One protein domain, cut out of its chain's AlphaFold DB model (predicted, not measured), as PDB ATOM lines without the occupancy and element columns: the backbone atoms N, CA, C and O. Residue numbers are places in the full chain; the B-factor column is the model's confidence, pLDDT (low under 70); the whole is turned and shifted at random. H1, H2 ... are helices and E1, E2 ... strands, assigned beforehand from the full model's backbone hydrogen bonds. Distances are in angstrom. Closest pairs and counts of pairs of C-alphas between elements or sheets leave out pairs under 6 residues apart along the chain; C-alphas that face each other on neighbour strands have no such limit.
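Overview. This is residues 4 to 107 of the 125 residues of an uncharacterized protein of Niastella populi (UniProt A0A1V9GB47). One long helix, H1, makes a straight rod; two short helices, H2 and H3, fold back on its last part, and two small strand hairpins, E1-E2 and E3-E4, lie toward its first part, joined to each other by one long link, residues 19 to 41, with no named element. Asp 49, in the loop of E3-E4, and Asn 106, after H3, mark the far ends of the loose, elongated whole. The 104 printed residues hold, in order, E1, E2, E3, E4, H1, H2 and H3, with under half in named elements; the class is mixed, helices and strands, and both two-stranded sheets are antiparallel. The radius of gyration of the C-alphas is 17.1 A and the spans are 56 by 32 by 22 A.

Along the chain. E1, residues 8 to 10, begins at C-alpha 8 (165.103, 134.353, 117.871). E2 is residues 16 to 18, E3 residues 42 to 44 and E4 residues 54 to 56. H1, residues 63 to 87, is 36.3 A long and begins at C-alpha 63 (169.459, 117.976, 126.388). H2 is residues 92 to 95. H3, residues 97 to 105, is 13.5 A long and ends at C-alpha 105 (189.536, 138.055, 116.366).

Arrangement. In the hairpin E1 and E2, N 9 and O 17 are 2.8 A apart, within hydrogen-bond range. In the hairpin E3 and E4, N 44 and O 54 are 2.8 A apart, also within range. E1 and H1 are apart, as are E3 and H1. H1 touches H2 with residues 80 to 87 alone; the closest C-alphas, of Ser 83 and Val 94, are 5.1 A apart. H1 touches H3 with residues 79 to 83 alone, about perpendicular at 76 degrees; the closest C-alphas, of Asp 79 and Ile 100, are 6.2 A apart. Every O i to N i+4 pair is within range in H1; H3 has 0 of 5, with 1 of 6 O i to N i+3 pairs, and H2 is too short for an i+4 pair.

Size, cuts and confidence. The C-alphas of Asp 49 and Asn 106, the two farthest apart, are 58.7 A apart. The printed part has no cut, and the link E2 to E3, 23 residues, is long. The model's pLDDT is under 70 at residues 45 to 48, 50 to 51 and 97 to 107.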
ATOM      1  N   PHE A   4     171.704 134.467 118.814       77.88
ATOM      2  CA  PHE A   4     170.550 135.318 119.089       77.88
ATOM      3  C   PHE A   4     170.434 136.435 118.056       77.88
ATOM      4  O   PHE A   4     171.257 137.360 118.018       77.88
ATOM      5  N   LYS A   5     169.386 136.381 117.232       75.44
ATOM      6  CA  LYS A   5     169.114 137.375 116.188       75.44
ATOM      7  C   LYS A   5     167.630 137.711 116.161       75.44
ATOM      8  O   LYS A   5     166.802 136.828 116.006       75.44
ATOM      9  N   ARG A   6     167.293 139.004 116.268       78.31
ATOM     10  CA  ARG A   6     165.901 139.504 116.193       78.31
ATOM     11  C   ARG A   6     164.940 138.715 117.101       78.31
ATOM     12  O   ARG A   6     163.925 138.216 116.627       78.31
ATOM     13  N   GLN A   7     165.290 138.568 118.380       83.19
ATOM     14  CA  GLN A   7     164.473 137.839 119.365       83.19
ATOM     15  C   GLN A   7     164.298 136.345 119.052       83.19
ATOM     16  O   GLN A   7     163.394 135.700 119.559       83.19
ATOM     17  N   THR A   8     165.142 135.776 118.196       86.19
ATOM     18  CA  THR A   8     165.103 134.353 117.871       86.19
ATOM     19  C   THR A   8     166.434 133.727 118.239       86.19
ATOM     20  O   THR A   8     167.489 134.210 117.820       86.19
ATOM     21  N   PHE A   9     166.368 132.661 119.029       87.38
ATOM     22  CA  PHE A   9     167.472 131.747 119.253       87.38
ATOM     23  C   PHE A   9     167.503 130.716 118.145       87.38
ATOM     24  O   PHE A   9     166.564 129.938 118.009       87.38
ATOM     25  N   GLN A  10     168.579 130.709 117.372       91.25
ATOM     26  CA  GLN A  10     168.874 129.648 116.425       91.25
ATOM     27  C   GLN A  10     169.876 128.692 117.070       91.25
ATOM     28  O   GLN A  10     170.999 129.089 117.380       91.25
ATOM     29  N   LEU A  11     169.446 127.457 117.308       92.19
ATOM     30  CA  LEU A  11     170.257 126.402 117.918       92.19
ATOM     31  C   LEU A  11     171.098 125.687 116.856       92.19
ATOM     32  O   LEU A  11     170.789 125.768 115.662       92.19
ATOM     33  N   SER A  12     172.147 124.965 117.265       90.69
ATOM     34  CA  SER A  12     173.012 124.251 116.312       90.69
ATOM     35  C   SER A  12     172.279 123.161 115.525       90.69
ATOM     36  O   SER A  12     172.633 122.879 114.383       90.69
ATOM     37  N   THR A  13     171.204 122.621 116.098       90.38
ATOM     38  CA  THR A  13     170.281 121.668 115.463       90.38
ATOM     39  C   THR A  13     169.456 122.285 114.327       90.38
ATOM     40  O   THR A  13     168.747 121.573 113.618       90.38
ATOM     41  N   GLY A  14     169.494 123.611 114.161       89.81
ATOM     42  CA  GLY A  14     168.649 124.365 113.237       89.81
ATOM     43  C   GLY A  14     167.283 124.746 113.814       89.81
ATOM     44  O   GLY A  14     166.568 125.541 113.194       89.81
ATOM     45  N   LYS A  15     166.918 124.242 115.003       92.31
ATOM     46  CA  LYS A  15     165.688 124.639 115.693       92.31
ATOM     47  C   LYS A  15     165.743 126.121 116.064       92.31
ATOM     48  O   LYS A  15     166.789 126.654 116.435       92.31
ATOM     49  N   GLN A  16     164.592 126.778 115.962       92.44
ATOM     50  CA  GLN A  16     164.428 128.181 116.318       92.44
ATOM     51  C   GLN A  16     163.464 128.325 117.493       92.44
ATOM     52  O   GLN A  16     162.343 127.820 117.444       92.44
ATOM     53  N   ILE A  17     163.894 129.039 118.531       90.75
ATOM     54  CA  ILE A  17     163.043 129.451 119.649       90.75
ATOM     55  C   ILE A  17     162.821 130.950 119.512       90.75
ATOM     56  O   ILE A  17     163.767 131.737 119.589       90.75
ATOM     57  N   ARG A  18     161.571 131.356 119.295       89.81
ATOM     58  CA  ARG A  18     161.208 132.770 119.292       89.81
ATOM     59  C   ARG A  18     160.916 133.210 120.720       89.81
ATOM     60  O   ARG A  18     159.999 132.695 121.346       89.81
ATOM     61  N   LEU A  19     161.702 134.167 121.177       87.31
ATOM     62  CA  LEU A  19     161.531 134.867 122.435       87.31
ATOM     63  C   LEU A  19     160.466 135.963 122.291       87.31
ATOM     64  O   LEU A  19     160.312 136.568 121.225       87.31
ATOM     65  N   HIS A  20     159.716 136.205 123.361       86.19
ATOM     66  CA  HIS A  20     158.759 137.308 123.455       86.19
ATOM     67  C   HIS A  20     159.457 138.652 123.711       86.19
ATOM     68  O   HIS A  20     159.024 139.696 123.224       86.19
ATOM     69  N   GLY A  21     160.535 138.622 124.482       83.31
ATOM     70  CA  GLY A  21     161.405 139.722 124.846       83.31
ATOM     71  C   GLY A  21     162.789 139.615 124.203       83.31
ATOM     72  O   GLY A  21     163.005 138.983 123.168       83.31
ATOM     73  N   ASN A  22     163.748 140.321 124.805       84.25
ATOM     74  CA  ASN A  22     165.117 140.443 124.288       84.25
ATOM     75  C   ASN A  22     166.138 139.602 125.068       84.25
ATOM     76  O   ASN A  22     167.336 139.701 124.802       84.25
ATOM     77  N   SER A  23     165.687 138.825 126.048       86.94
ATOM     78  CA  SER A  23     166.539 138.082 126.971       86.94
ATOM     79  C   SER A  23     165.757 136.960 127.631       86.94
ATOM     80  O   SER A  23     164.548 137.059 127.792       86.94
ATOM     81  N   PHE A  24     166.479 135.969 128.126       92.88
ATOM     82  CA  PHE A  24     165.956 134.942 129.011       92.88
ATOM     83  C   PHE A  24     166.920 134.773 130.189       92.88
ATOM     84  O   PHE A  24     168.033 135.305 130.165       92.88
ATOM     85  N   PHE A  25     166.496 134.062 131.224       93.81
ATOM     86  CA  PHE A  25     167.290 133.805 132.417       93.81
ATOM     87  C   PHE A  25     167.088 132.374 132.901       93.81
ATOM     88  O   PHE A  25     166.079 131.738 132.599       93.81
ATOM     89  N   ILE A  26     168.048 131.894 133.688       95.88
ATOM     90  CA  ILE A  26     167.937 130.642 134.434       95.88
ATOM     91  C   ILE A  26     167.726 131.006 135.904       95.88
ATOM     92  O   ILE A  26     168.524 131.753 136.475       95.88
ATOM     93  N   ASN A  27     166.631 130.543 136.505       93.75
ATOM     94  CA  ASN A  27     166.313 130.835 137.904       93.75
ATOM     95  C   ASN A  27     166.942 129.801 138.867       93.75
ATOM     96  O   ASN A  27     167.583 128.838 138.449       93.75
ATOM     97  N   ARG A  28     166.778 129.998 140.186       94.44
ATOM     98  CA  ARG A  28     167.358 129.094 141.206       94.44
ATOM     99  C   ARG A  28     166.782 127.677 141.162       94.44
ATOM    100  O   ARG A  28     167.460 126.753 141.592       94.44
ATOM    101  N   SER A  29     165.567 127.524 140.643       93.81
ATOM    102  CA  SER A  29     164.895 126.237 140.452       93.81
ATOM    103  C   SER A  29     165.308 125.545 139.145       93.81
ATOM    104  O   SER A  29     164.710 124.542 138.776       93.81
ATOM    105  N   LEU A  30     166.339 126.058 138.456       95.00
ATOM    106  CA  LEU A  30     166.857 125.551 137.178       95.00
ATOM    107  C   LEU A  30     165.866 125.652 136.013       95.00
ATOM    108  O   LEU A  30     165.996 124.955 135.007       95.00
ATOM    109  N   GLU A  31     164.899 126.555 136.118       95.31
ATOM    110  CA  GLU A  31     163.965 126.837 135.037       95.31
ATOM    111  C   GLU A  31     164.513 127.937 134.136       95.31
ATOM    112  O   GLU A  31     165.169 128.876 134.593       95.31
ATOM    113  N   ILE A  32     164.192 127.836 132.852       95.94
ATOM    114  CA  ILE A  32     164.554 128.804 131.827       95.94
ATOM    115  C   ILE A  32     163.330 129.675 131.551       95.94
ATOM    116  O   ILE A  32     162.353 129.209 130.961       95.94
ATOM    117  N   GLY A  33     163.387 130.937 131.970       93.75
ATOM    118  CA  GLY A  33     162.273 131.878 131.904       93.75
ATOM    119  C   GLY A  33     162.588 133.154 131.131       93.75
ATOM    120  O   GLY A  33     163.742 133.496 130.881       93.75
ATOM    121  N   GLU A  34     161.533 133.880 130.774       90.75
ATOM    122  CA  GLU A  34     161.597 135.163 130.056       90.75
ATOM    123  C   GLU A  34     160.795 136.279 130.776       90.75
ATOM    124  O   GLU A  34     160.563 137.375 130.270       90.75
ATOM    125  N   GLY A  35     160.420 136.038 132.033       84.81
ATOM    126  CA  GLY A  35     159.741 137.013 132.883       84.81
ATOM    127  C   GLY A  35     158.237 136.781 132.879       84.81
ATOM    128  O   GLY A  35     157.783 135.758 133.372       84.81
ATOM    129  N   PHE A  36     157.456 137.718 132.338       83.06
ATOM    130  CA  PHE A  36     155.984 137.684 132.380       83.06
ATOM    131  C   PHE A  36     155.336 136.796 131.298       83.06
ATOM    132  O   PHE A  36     154.186 137.013 130.920       83.06
ATOM    133  N   VAL A  37     156.068 135.815 130.774       88.62
ATOM    134  CA  VAL A  37     155.604 134.874 129.742       88.62
ATOM    135  C   VAL A  37     155.888 133.436 130.186       88.62
ATOM    136  O   VAL A  37     156.696 133.243 131.096       88.62
ATOM    137  N   PRO A  38     155.247 132.420 129.576       87.88
ATOM    138  CA  PRO A  38     155.518 131.027 129.912       87.88
ATOM    139  C   PRO A  38     157.006 130.679 129.793       87.88
ATOM    140  O   PRO A  38     157.681 131.094 128.850       87.88
ATOM    141  N   ASN A  39     157.504 129.895 130.747       92.81
ATOM    142  CA  ASN A  39     158.888 129.436 130.761       92.81
ATOM    143  C   ASN A  39     159.199 128.545 129.542       92.81
ATOM    144  O   ASN A  39     158.380 127.730 129.114       92.81
ATOM    145  N   ILE A  40     160.426 128.664 129.033       94.56
ATOM    146  CA  ILE A  40     160.978 127.849 127.941       94.56
ATOM    147  C   ILE A  40     161.180 126.403 128.411       94.56
ATOM    148  O   ILE A  40     160.950 125.462 127.650       94.56
ATOM    149  N   PHE A  41     161.606 126.235 129.666       96.25
ATOM    150  CA  PHE A  41     161.796 124.951 130.338       96.25
ATOM    151  C   PHE A  41     161.531 125.133 131.837       96.25
ATOM    152  O   PHE A  41     162.102 126.037 132.438       96.25
ATOM    153  N   SER A  42     160.635 124.351 132.438       95.31
ATOM    154  CA  SER A  42     160.201 124.558 133.835       95.31
ATOM    155  C   SER A  42     159.598 123.311 134.465       95.31
ATOM    156  O   SER A  42     159.366 122.315 133.778       95.31
ATOM    157  N   LEU A  43     159.315 123.377 135.765       92.88
ATOM    158  CA  LEU A  43     158.495 122.395 136.460       92.88
ATOM    159  C   LEU A  43     157.058 122.922 136.549       92.88
ATOM    160  O   LEU A  43     156.818 124.022 137.033       92.88
ATOM    161  N   PHE A  44     156.080 122.140 136.096       84.00
ATOM    162  CA  PHE A  44     154.693 122.370 136.488       84.00
ATOM    163  C   PHE A  44     154.476 121.732 137.857       84.00
ATOM    164  O   PHE A  44     154.311 120.511 137.949       84.00
ATOM    165  N   ASP A  45     154.491 122.566 138.895       66.25
ATOM    166  CA  ASP A  45     154.089 122.177 140.242       66.25
ATOM    167  C   ASP A  45     152.574 122.325 140.431       66.25
ATOM    168  O   ASP A  45     151.963 123.313 140.031       66.25
ATOM    169  N   GLU A  46     152.001 121.290 141.045       55.72
ATOM    170  CA  GLU A  46     150.643 121.199 141.586       55.72
ATOM    171  C   GLU A  46     149.474 121.385 140.603       55.72
ATOM    172  O   GLU A  46     148.905 122.455 140.398       55.72
ATOM    173  N   GLN A  47     148.991 120.246 140.104       57.97
ATOM    174  CA  GLN A  47     147.552 120.083 139.908       57.97
ATOM    175  C   GLN A  47     146.914 119.832 141.289       57.97
ATOM    176  O   GLN A  47     147.449 119.010 142.039       57.97
ATOM    177  N   PRO A  48     145.757 120.438 141.615       61.94
ATOM    178  CA  PRO A  48     145.057 120.231 142.892       61.94
ATOM    179  C   PRO A  48     144.660 118.764 143.173       61.94
ATOM    180  O   PRO A  48     144.246 118.436 144.280       61.94
ATOM    181  N   ASP A  49     144.833 117.868 142.199       70.00
ATOM    182  CA  ASP A  49     144.433 116.459 142.237       70.00
ATOM    183  C   ASP A  49     145.506 115.493 142.795       70.00
ATOM    184  O   ASP A  49     145.378 114.280 142.626       70.00
ATOM    185  N   GLY A  50     146.609 115.983 143.377       68.81
ATOM    186  CA  GLY A  50     147.690 115.116 143.885       68.81
ATOM    187  C   GLY A  50     148.502 114.407 142.790       68.81
ATOM    188  O   GLY A  50     149.131 113.376 143.039       68.81
ATOM    189  N   LYS A  51     148.479 114.934 141.559       68.31
ATOM    190  CA  LYS A  51     149.291 114.417 140.447       68.31
ATOM    191  C   LYS A  51     150.761 114.817 140.632       68.31
ATOM    192  O   LYS A  51     151.025 115.920 141.107       68.31
ATOM    193  N   PRO A  52     151.712 113.953 140.234       73.38
ATOM    194  CA  PRO A  52     153.134 114.257 140.338       73.38
ATOM    195  C   PRO A  52     153.506 115.466 139.472       73.38
ATOM    196  O   PRO A  52     152.974 115.637 138.368       73.38
ATOM    197  N   SER A  53     154.449 116.274 139.961       82.31
ATOM    198  CA  SER A  53     155.016 117.393 139.209       82.31
ATOM    199  C   SER A  53     155.524 116.914 137.849       82.31
ATOM    200  O   SER A  53     156.130 115.845 137.729       82.31
ATOM    201  N   THR A  54     155.247 117.687 136.801       90.00
ATOM    202  CA  THR A  54     155.574 117.311 135.419       90.00
ATOM    203  C   THR A  54     156.510 118.341 134.803       90.00
ATOM    204  O   THR A  54     156.337 119.542 134.988       90.00
ATOM    205  N   VAL A  55     157.505 117.884 134.042       93.19
ATOM    206  CA  VAL A  55     158.429 118.777 133.332       93.19
ATOM    207  C   VAL A  55     157.722 119.438 132.148       93.19
ATOM    208  O   VAL A  55     157.163 118.768 131.279       93.19
ATOM    209  N   SER A  56     157.793 120.764 132.088       93.75
ATOM    210  CA  SER A  56     157.347 121.580 130.965       93.75
ATOM    211  C   SER A  56     158.493 121.813 129.985       93.75
ATOM    212  O   SER A  56     159.487 122.458 130.316       93.75
ATOM    213  N   ASN A  57     158.345 121.311 128.760       94.81
ATOM    214  CA  ASN A  57     159.273 121.552 127.653       94.81
ATOM    215  C   ASN A  57     158.485 121.799 126.347       94.81
ATOM    216  O   ASN A  57     158.443 120.932 125.466       94.81
ATOM    217  N   PRO A  58     157.803 122.954 126.218       92.81
ATOM    218  CA  PRO A  58     156.886 123.234 125.109       92.81
ATOM    219  C   PRO A  58     157.573 123.231 123.736       92.81
ATOM    220  O   PRO A  58     156.961 122.856 122.735       92.81
ATOM    221  N   HIS A  59     158.862 123.582 123.681       92.69
ATOM    222  CA  HIS A  59     159.662 123.594 122.450       92.69
ATOM    223  C   HIS A  59     160.328 122.241 122.138       92.69
ATOM    224  O   HIS A  59     161.079 122.128 121.161       92.69
ATOM    225  N   ARG A  60     160.055 121.211 122.958       94.69
ATOM    226  CA  ARG A  60     160.614 119.855 122.841       94.69
ATOM    227  C   ARG A  60     162.132 119.885 122.682       94.69
ATOM    228  O   ARG A  60     162.673 119.261 121.769       94.69
ATOM    229  N   LEU A  61     162.792 120.711 123.488       95.50
ATOM    230  CA  LEU A  61     164.237 120.888 123.447       95.50
ATOM    231  C   LEU A  61     164.941 119.603 123.864       95.50
ATOM    232  O   LEU A  61     164.513 118.961 124.827       95.50
ATOM    233  N   THR A  62     165.990 119.229 123.141       96.44
ATOM    234  CA  THR A  62     166.863 118.122 123.546       96.44
ATOM    235  C   THR A  62     167.794 118.564 124.683       96.44
ATOM    236  O   THR A  62     167.938 119.766 124.930       96.44
ATOM    237  N   PRO A  63     168.448 117.627 125.392       96.75
ATOM    238  CA  PRO A  63     169.459 117.976 126.388       96.75
ATOM    239  C   PRO A  63     170.568 118.876 125.826       96.75
ATOM    240  O   PRO A  63     170.946 119.856 126.459       96.75
ATOM    241  N   GLU A  64     171.039 118.605 124.610       95.94
ATOM    242  CA  GLU A  64     172.080 119.389 123.937       95.94
ATOM    243  C   GLU A  64     171.605 120.814 123.647       95.94
ATOM    244  O   GLU A  64     172.334 121.774 123.872       95.94
ATOM    245  N   GLU A  65     170.355 120.966 123.208       95.62
ATOM    246  CA  GLU A  65     169.731 122.268 122.974       95.62
ATOM    247  C   GLU A  65     169.585 123.079 124.274       95.62
ATOM    248  O   GLU A  65     169.808 124.291 124.276       95.62
ATOM    249  N   LEU A  66     169.256 122.424 125.393       96.25
ATOM    250  CA  LEU A  66     169.222 123.057 126.716       96.25
ATOM    251  C   LEU A  66     170.628 123.458 127.188       96.25
ATOM    252  O   LEU A  66     170.797 124.556 127.721       96.25
ATOM    253  N   HIS A  67     171.638 122.615 126.951       96.06
ATOM    254  CA  HIS A  67     173.034 122.959 127.219       96.06
ATOM    255  C   HIS A  67     173.472 124.177 126.399       96.06
ATOM    256  O   HIS A  67     174.058 125.096 126.959       96.06
ATOM    257  N   GLU A  68     173.099 124.269 125.118       95.25
ATOM    258  CA  GLU A  68     173.419 125.442 124.295       95.25
ATOM    259  C   GLU A  68     172.809 126.746 124.842       95.25
ATOM    260  O   GLU A  68     173.443 127.803 124.760       95.25
ATOM    261  N   LEU A  69     171.599 126.702 125.413       94.00
ATOM    262  CA  LEU A  69     170.987 127.863 126.075       94.00
ATOM    263  C   LEU A  69     171.731 128.250 127.365       94.00
ATOM    264  O   LEU A  69     171.895 129.442 127.659       94.00
ATOM    265  N   ALA A  70     172.202 127.265 128.132       95.62
ATOM    266  CA  ALA A  70     173.012 127.501 129.323       95.62
ATOM    267  C   ALA A  70     174.386 128.093 128.962       95.62
ATOM    268  O   ALA A  70     174.765 129.137 129.495       95.62
ATOM    269  N   ASP A  71     175.078 127.504 127.986       95.19
ATOM    270  CA  ASP A  71     176.366 127.979 127.472       95.19
ATOM    271  C   ASP A  71     176.266 129.406 126.929       95.19
ATOM    272  O   ASP A  71     177.158 130.233 127.139       95.19
ATOM    273  N   TYR A  72     175.151 129.739 126.272       93.12
ATOM    274  CA  TYR A  72     174.892 131.102 125.830       93.12
ATOM    275  C   TYR A  72     174.818 132.096 127.005       93.12
ATOM    276  O   TYR A  72     175.428 133.163 126.927       93.12
ATOM    277  N   ASN A  73     174.129 131.758 128.106       92.81
ATOM    278  CA  ASN A  73     174.105 132.605 129.311       92.81
ATOM    279  C   ASN A  73     175.495 132.769 129.922       92.81
ATOM    280  O   ASN A  73     175.879 133.882 130.282       92.81
ATOM    281  N   ILE A  74     176.259 131.677 130.008       95.31
ATOM    282  CA  ILE A  74     177.630 131.701 130.525       95.31
ATOM    283  C   ILE A  74     178.478 132.665 129.696       95.31
ATOM    284  O   ILE A  74     179.159 133.525 130.256       95.31
ATOM    285  N   ARG A  75     178.392 132.586 128.365       92.81
ATOM    286  CA  ARG A  75     179.122 133.494 127.479       92.81
ATOM    287  C   ARG A  75     178.706 134.949 127.667       92.81
ATOM    288  O   ARG A  75     179.581 135.794 127.798       92.81
ATOM    289  N   LEU A  76     177.410 135.246 127.802       91.81
ATOM    290  CA  LEU A  76     176.959 136.607 128.122       91.81
ATOM    291  C   LEU A  76     177.558 137.136 129.433       91.81
ATOM    292  O   LEU A  76     177.900 138.315 129.524       91.81
ATOM    293  N   TRP A  77     177.690 136.288 130.456       94.31
ATOM    294  CA  TRP A  77     178.300 136.685 131.726       94.31
ATOM    295  C   TRP A  77     179.798 136.951 131.583       94.31
ATOM    296  O   TRP A  77     180.311 137.886 132.201       94.31
ATOM    297  N   LEU A  78     180.503 136.151 130.780       94.56
ATOM    298  CA  LEU A  78     181.914 136.377 130.465       94.56
ATOM    299  C   LEU A  78     182.099 137.686 129.691       94.56
ATOM    300  O   LEU A  78     182.854 138.543 130.147       94.56
ATOM    301  N   ASP A  79     181.320 137.891 128.630       93.19
ATOM    302  CA  ASP A  79     181.341 139.102 127.805       93.19
ATOM    303  C   ASP A  79     181.093 140.366 128.650       93.19
ATOM    304  O   ASP A  79     181.801 141.368 128.528       93.19
ATOM    305  N   LEU A  80     180.109 140.318 129.559       94.19
ATOM    306  CA  LEU A  80     179.818 141.420 130.477       94.19
ATOM    307  C   LEU A  80     180.997 141.697 131.416       94.19
ATOM    308  O   LEU A  80     181.393 142.851 131.593       94.19
ATOM    309  N   LYS A  81     181.562 140.647 132.023       95.19
ATOM    310  CA  LYS A  81     182.707 140.777 132.930       95.19
ATOM    311  C   LYS A  81     183.909 141.384 132.221       95.19
ATOM    312  O   LYS A  81     184.553 142.263 132.790       95.19
ATOM    313  N   ASP A  82     184.205 140.940 131.008       94.81
ATOM    314  CA  ASP A  82     185.332 141.448 130.230       94.81
ATOM    315  C   ASP A  82     185.114 142.903 129.831       94.81
ATOM    316  O   ASP A  82     185.992 143.740 130.043       94.81
ATOM    317  N   SER A  83     183.900 143.254 129.405       94.81
ATOM    318  CA  SER A  83     183.556 144.639 129.097       94.81
ATOM    319  C   SER A  83     183.690 145.573 130.313       94.81
ATOM    320  O   SER A  83     184.241 146.670 130.188       94.81
ATOM    321  N   ILE A  84     183.271 145.134 131.510       95.56
ATOM    322  CA  ILE A  84     183.448 145.891 132.763       95.56
ATOM    323  C   ILE A  84     184.931 146.003 133.138       95.56
ATOM    324  O   ILE A  84     185.369 147.076 133.546       95.56
ATOM    325  N   ARG A  85     185.724 144.934 132.993       95.00
ATOM    326  CA  ARG A  85     187.171 144.964 133.279       95.00
ATOM    327  C   ARG A  85     187.909 145.949 132.379       95.00
ATOM    328  O   ARG A  85     188.780 146.667 132.858       95.00
ATOM    329  N   SER A  86     187.555 145.996 131.096       94.62
ATOM    330  CA  SER A  86     188.201 146.883 130.127       94.62
ATOM    331  C   SER A  86     187.772 148.345 130.253       94.62
ATOM    332  O   SER A  86     188.568 149.230 129.948       94.62
ATOM    333  N   ASN A  87     186.532 148.622 130.672       94.81
ATOM    334  CA  ASN A  87     185.963 149.974 130.610       94.81
ATOM    335  C   ASN A  87     185.634 150.598 131.981       94.81
ATOM    336  O   ASN A  87     185.429 151.811 132.050       94.81
ATOM    337  N   GLY A  88     185.591 149.814 133.062       94.19
ATOM    338  CA  GLY A  88     185.051 150.220 134.365       94.19
ATOM    339  C   GLY A  88     183.516 150.270 134.380       94.19
ATOM    340  O   GLY A  88     182.871 150.056 133.362       94.19
ATOM    341  N   THR A  89     182.899 150.568 135.527       96.06
ATOM    342  CA  THR A  89     181.426 150.545 135.690       96.06
ATOM    343  C   THR A  89     180.708 151.818 135.231       96.06
ATOM    344  O   THR A  89     179.505 151.784 134.998       96.06
ATOM    345  N   ASN A  90     181.430 152.933 135.081       96.06
ATOM    346  CA  ASN A  90     180.856 154.252 134.771       96.06
ATOM    347  C   ASN A  90     181.063 154.684 133.309       96.06
ATOM    348  O   ASN A  90     180.814 155.835 132.957       96.06
ATOM    349  N   ASN A  91     181.556 153.787 132.454       94.94
ATOM    350  CA  ASN A  91     181.844 154.081 131.056       94.94
ATOM    351  C   ASN A  91     180.766 153.466 130.147       94.94
ATOM    352  O   ASN A  91     180.634 152.242 130.120       94.94
ATOM    353  N   PRO A  92     180.032 154.261 129.341       94.38
ATOM    354  CA  PRO A  92     179.005 153.743 128.432       94.38
ATOM    355  C   PRO A  92     179.503 152.672 127.449       94.38
ATOM    356  O   PRO A  92     178.711 151.850 126.991       94.38
ATOM    357  N   LYS A  93     180.814 152.628 127.161       92.94
ATOM    358  CA  LYS A  93     181.432 151.595 126.314       92.94
ATOM    359  C   LYS A  93     181.262 150.171 126.845       92.94
ATOM    360  O   LYS A  93     181.418 149.237 126.065       92.94
ATOM    361  N   VAL A  94     180.891 149.993 128.118       93.00
ATOM    362  CA  VAL A  94     180.527 148.681 128.678       93.00
ATOM    363  C   VAL A  94     179.444 147.985 127.842       93.00
ATOM    364  O   VAL A  94     179.464 146.765 127.698       93.00
ATOM    365  N   PHE A  95     178.523 148.749 127.248       91.25
ATOM    366  CA  PHE A  95     177.394 148.217 126.480       91.25
ATOM    367  C   PHE A  95     177.660 148.121 124.966       91.25
ATOM    368  O   PHE A  95     176.793 147.675 124.212       91.25
ATOM    369  N   SER A  96     178.842 148.528 124.496       85.88
ATOM    370  CA  SER A  96     179.194 148.477 123.077       85.88
ATOM    371  C   SER A  96     179.540 147.048 122.655       85.88
ATOM    372  O   SER A  96     180.473 146.436 123.158       85.88
ATOM    373  N   ARG A  97     178.820 146.507 121.669       69.00
ATOM    374  CA  ARG A  97     179.043 145.142 121.148       69.00
ATOM    375  C   ARG A  97     180.338 144.975 120.338       69.00
ATOM    376  O   ARG A  97     180.737 143.851 120.044       69.00
ATOM    377  N   GLU A  98     180.961 146.084 119.951       61.22
ATOM    378  CA  GLU A  98     182.181 146.125 119.135       61.22
ATOM    379  C   GLU A  98     183.423 145.691 119.920       61.22
ATOM    380  O   GLU A  98     184.282 145.017 119.364       61.22
ATOM    381  N   THR A  99     183.502 145.987 121.219       54.31
ATOM    382  CA  THR A  99     184.624 145.569 122.078       54.31
ATOM    383  C   THR A  99     184.634 144.062 122.341       54.31
ATOM    384  O   THR A  99     185.706 143.478 122.454       54.31
ATOM    385  N   ILE A 100     183.461 143.422 122.371       56.59
ATOM    386  CA  ILE A 100     183.298 141.997 122.702       56.59
ATOM    387  C   ILE A 100     183.808 141.093 121.564       56.59
ATOM    388  O   ILE A 100     184.488 140.107 121.807       56.59
ATOM    389  N   ARG A 101     183.566 141.458 120.296       54.19
ATOM    390  CA  ARG A 101     183.983 140.647 119.129       54.19
ATOM    391  C   ARG A 101     185.452 140.808 118.732       54.19
ATOM    392  O   ARG A 101     185.969 140.015 117.952       54.19
ATOM    393  N   VAL A 102     186.119 141.861 119.204       50.38
ATOM    394  CA  VAL A 102     187.524 142.130 118.856       50.38
ATOM    395  C   VAL A 102     188.481 141.245 119.665       50.38
ATOM    396  O   VAL A 102     189.562 140.933 119.170       50.38
ATOM    397  N   ALA A 103     188.083 140.781 120.855       48.19
ATOM    398  CA  ALA A 103     188.882 139.848 121.649       48.19
ATOM    399  C   ALA A 103     189.044 138.484 120.949       48.19
ATOM    400  O   ALA A 103     190.167 137.995 120.856       48.19
ATOM    401  N   ASP A 104     187.973 137.947 120.354       46.91
ATOM    402  CA  ASP A 104     188.008 136.664 119.630       46.91
ATOM    403  C   ASP A 104     188.816 136.733 118.319       46.91
ATOM    404  O   ASP A 104     189.483 135.774 117.935       46.91
ATOM    405  N   ASN A 105     188.809 137.882 117.632       42.31
ATOM    406  CA  ASN A 105     189.536 138.055 116.366       42.31
ATOM    407  C   ASN A 105     191.045 138.288 116.541       42.31
ATOM    408  O   ASN A 105     191.802 138.088 115.593       42.31
ATOM    409  N   ASN A 106     191.500 138.701 117.726       42.78
ATOM    410  CA  ASN A 106     192.922 138.940 117.997       42.78
ATOM    411  C   ASN A 106     193.673 137.686 118.480       42.78
ATOM    412  O   ASN A 106     194.884 137.749 118.684       42.78
ATOM    413  N   SER A 107     192.991 136.547 118.633       44.41
ATOM    414  CA  SER A 107     193.620 135.243 118.898       44.41
ATOM    415  C   SER A 107     194.118 134.533 117.630       44.41
ATOM    416  O   SER A 107     194.745 133.481 117.734       44.41
TER     417      SER A 107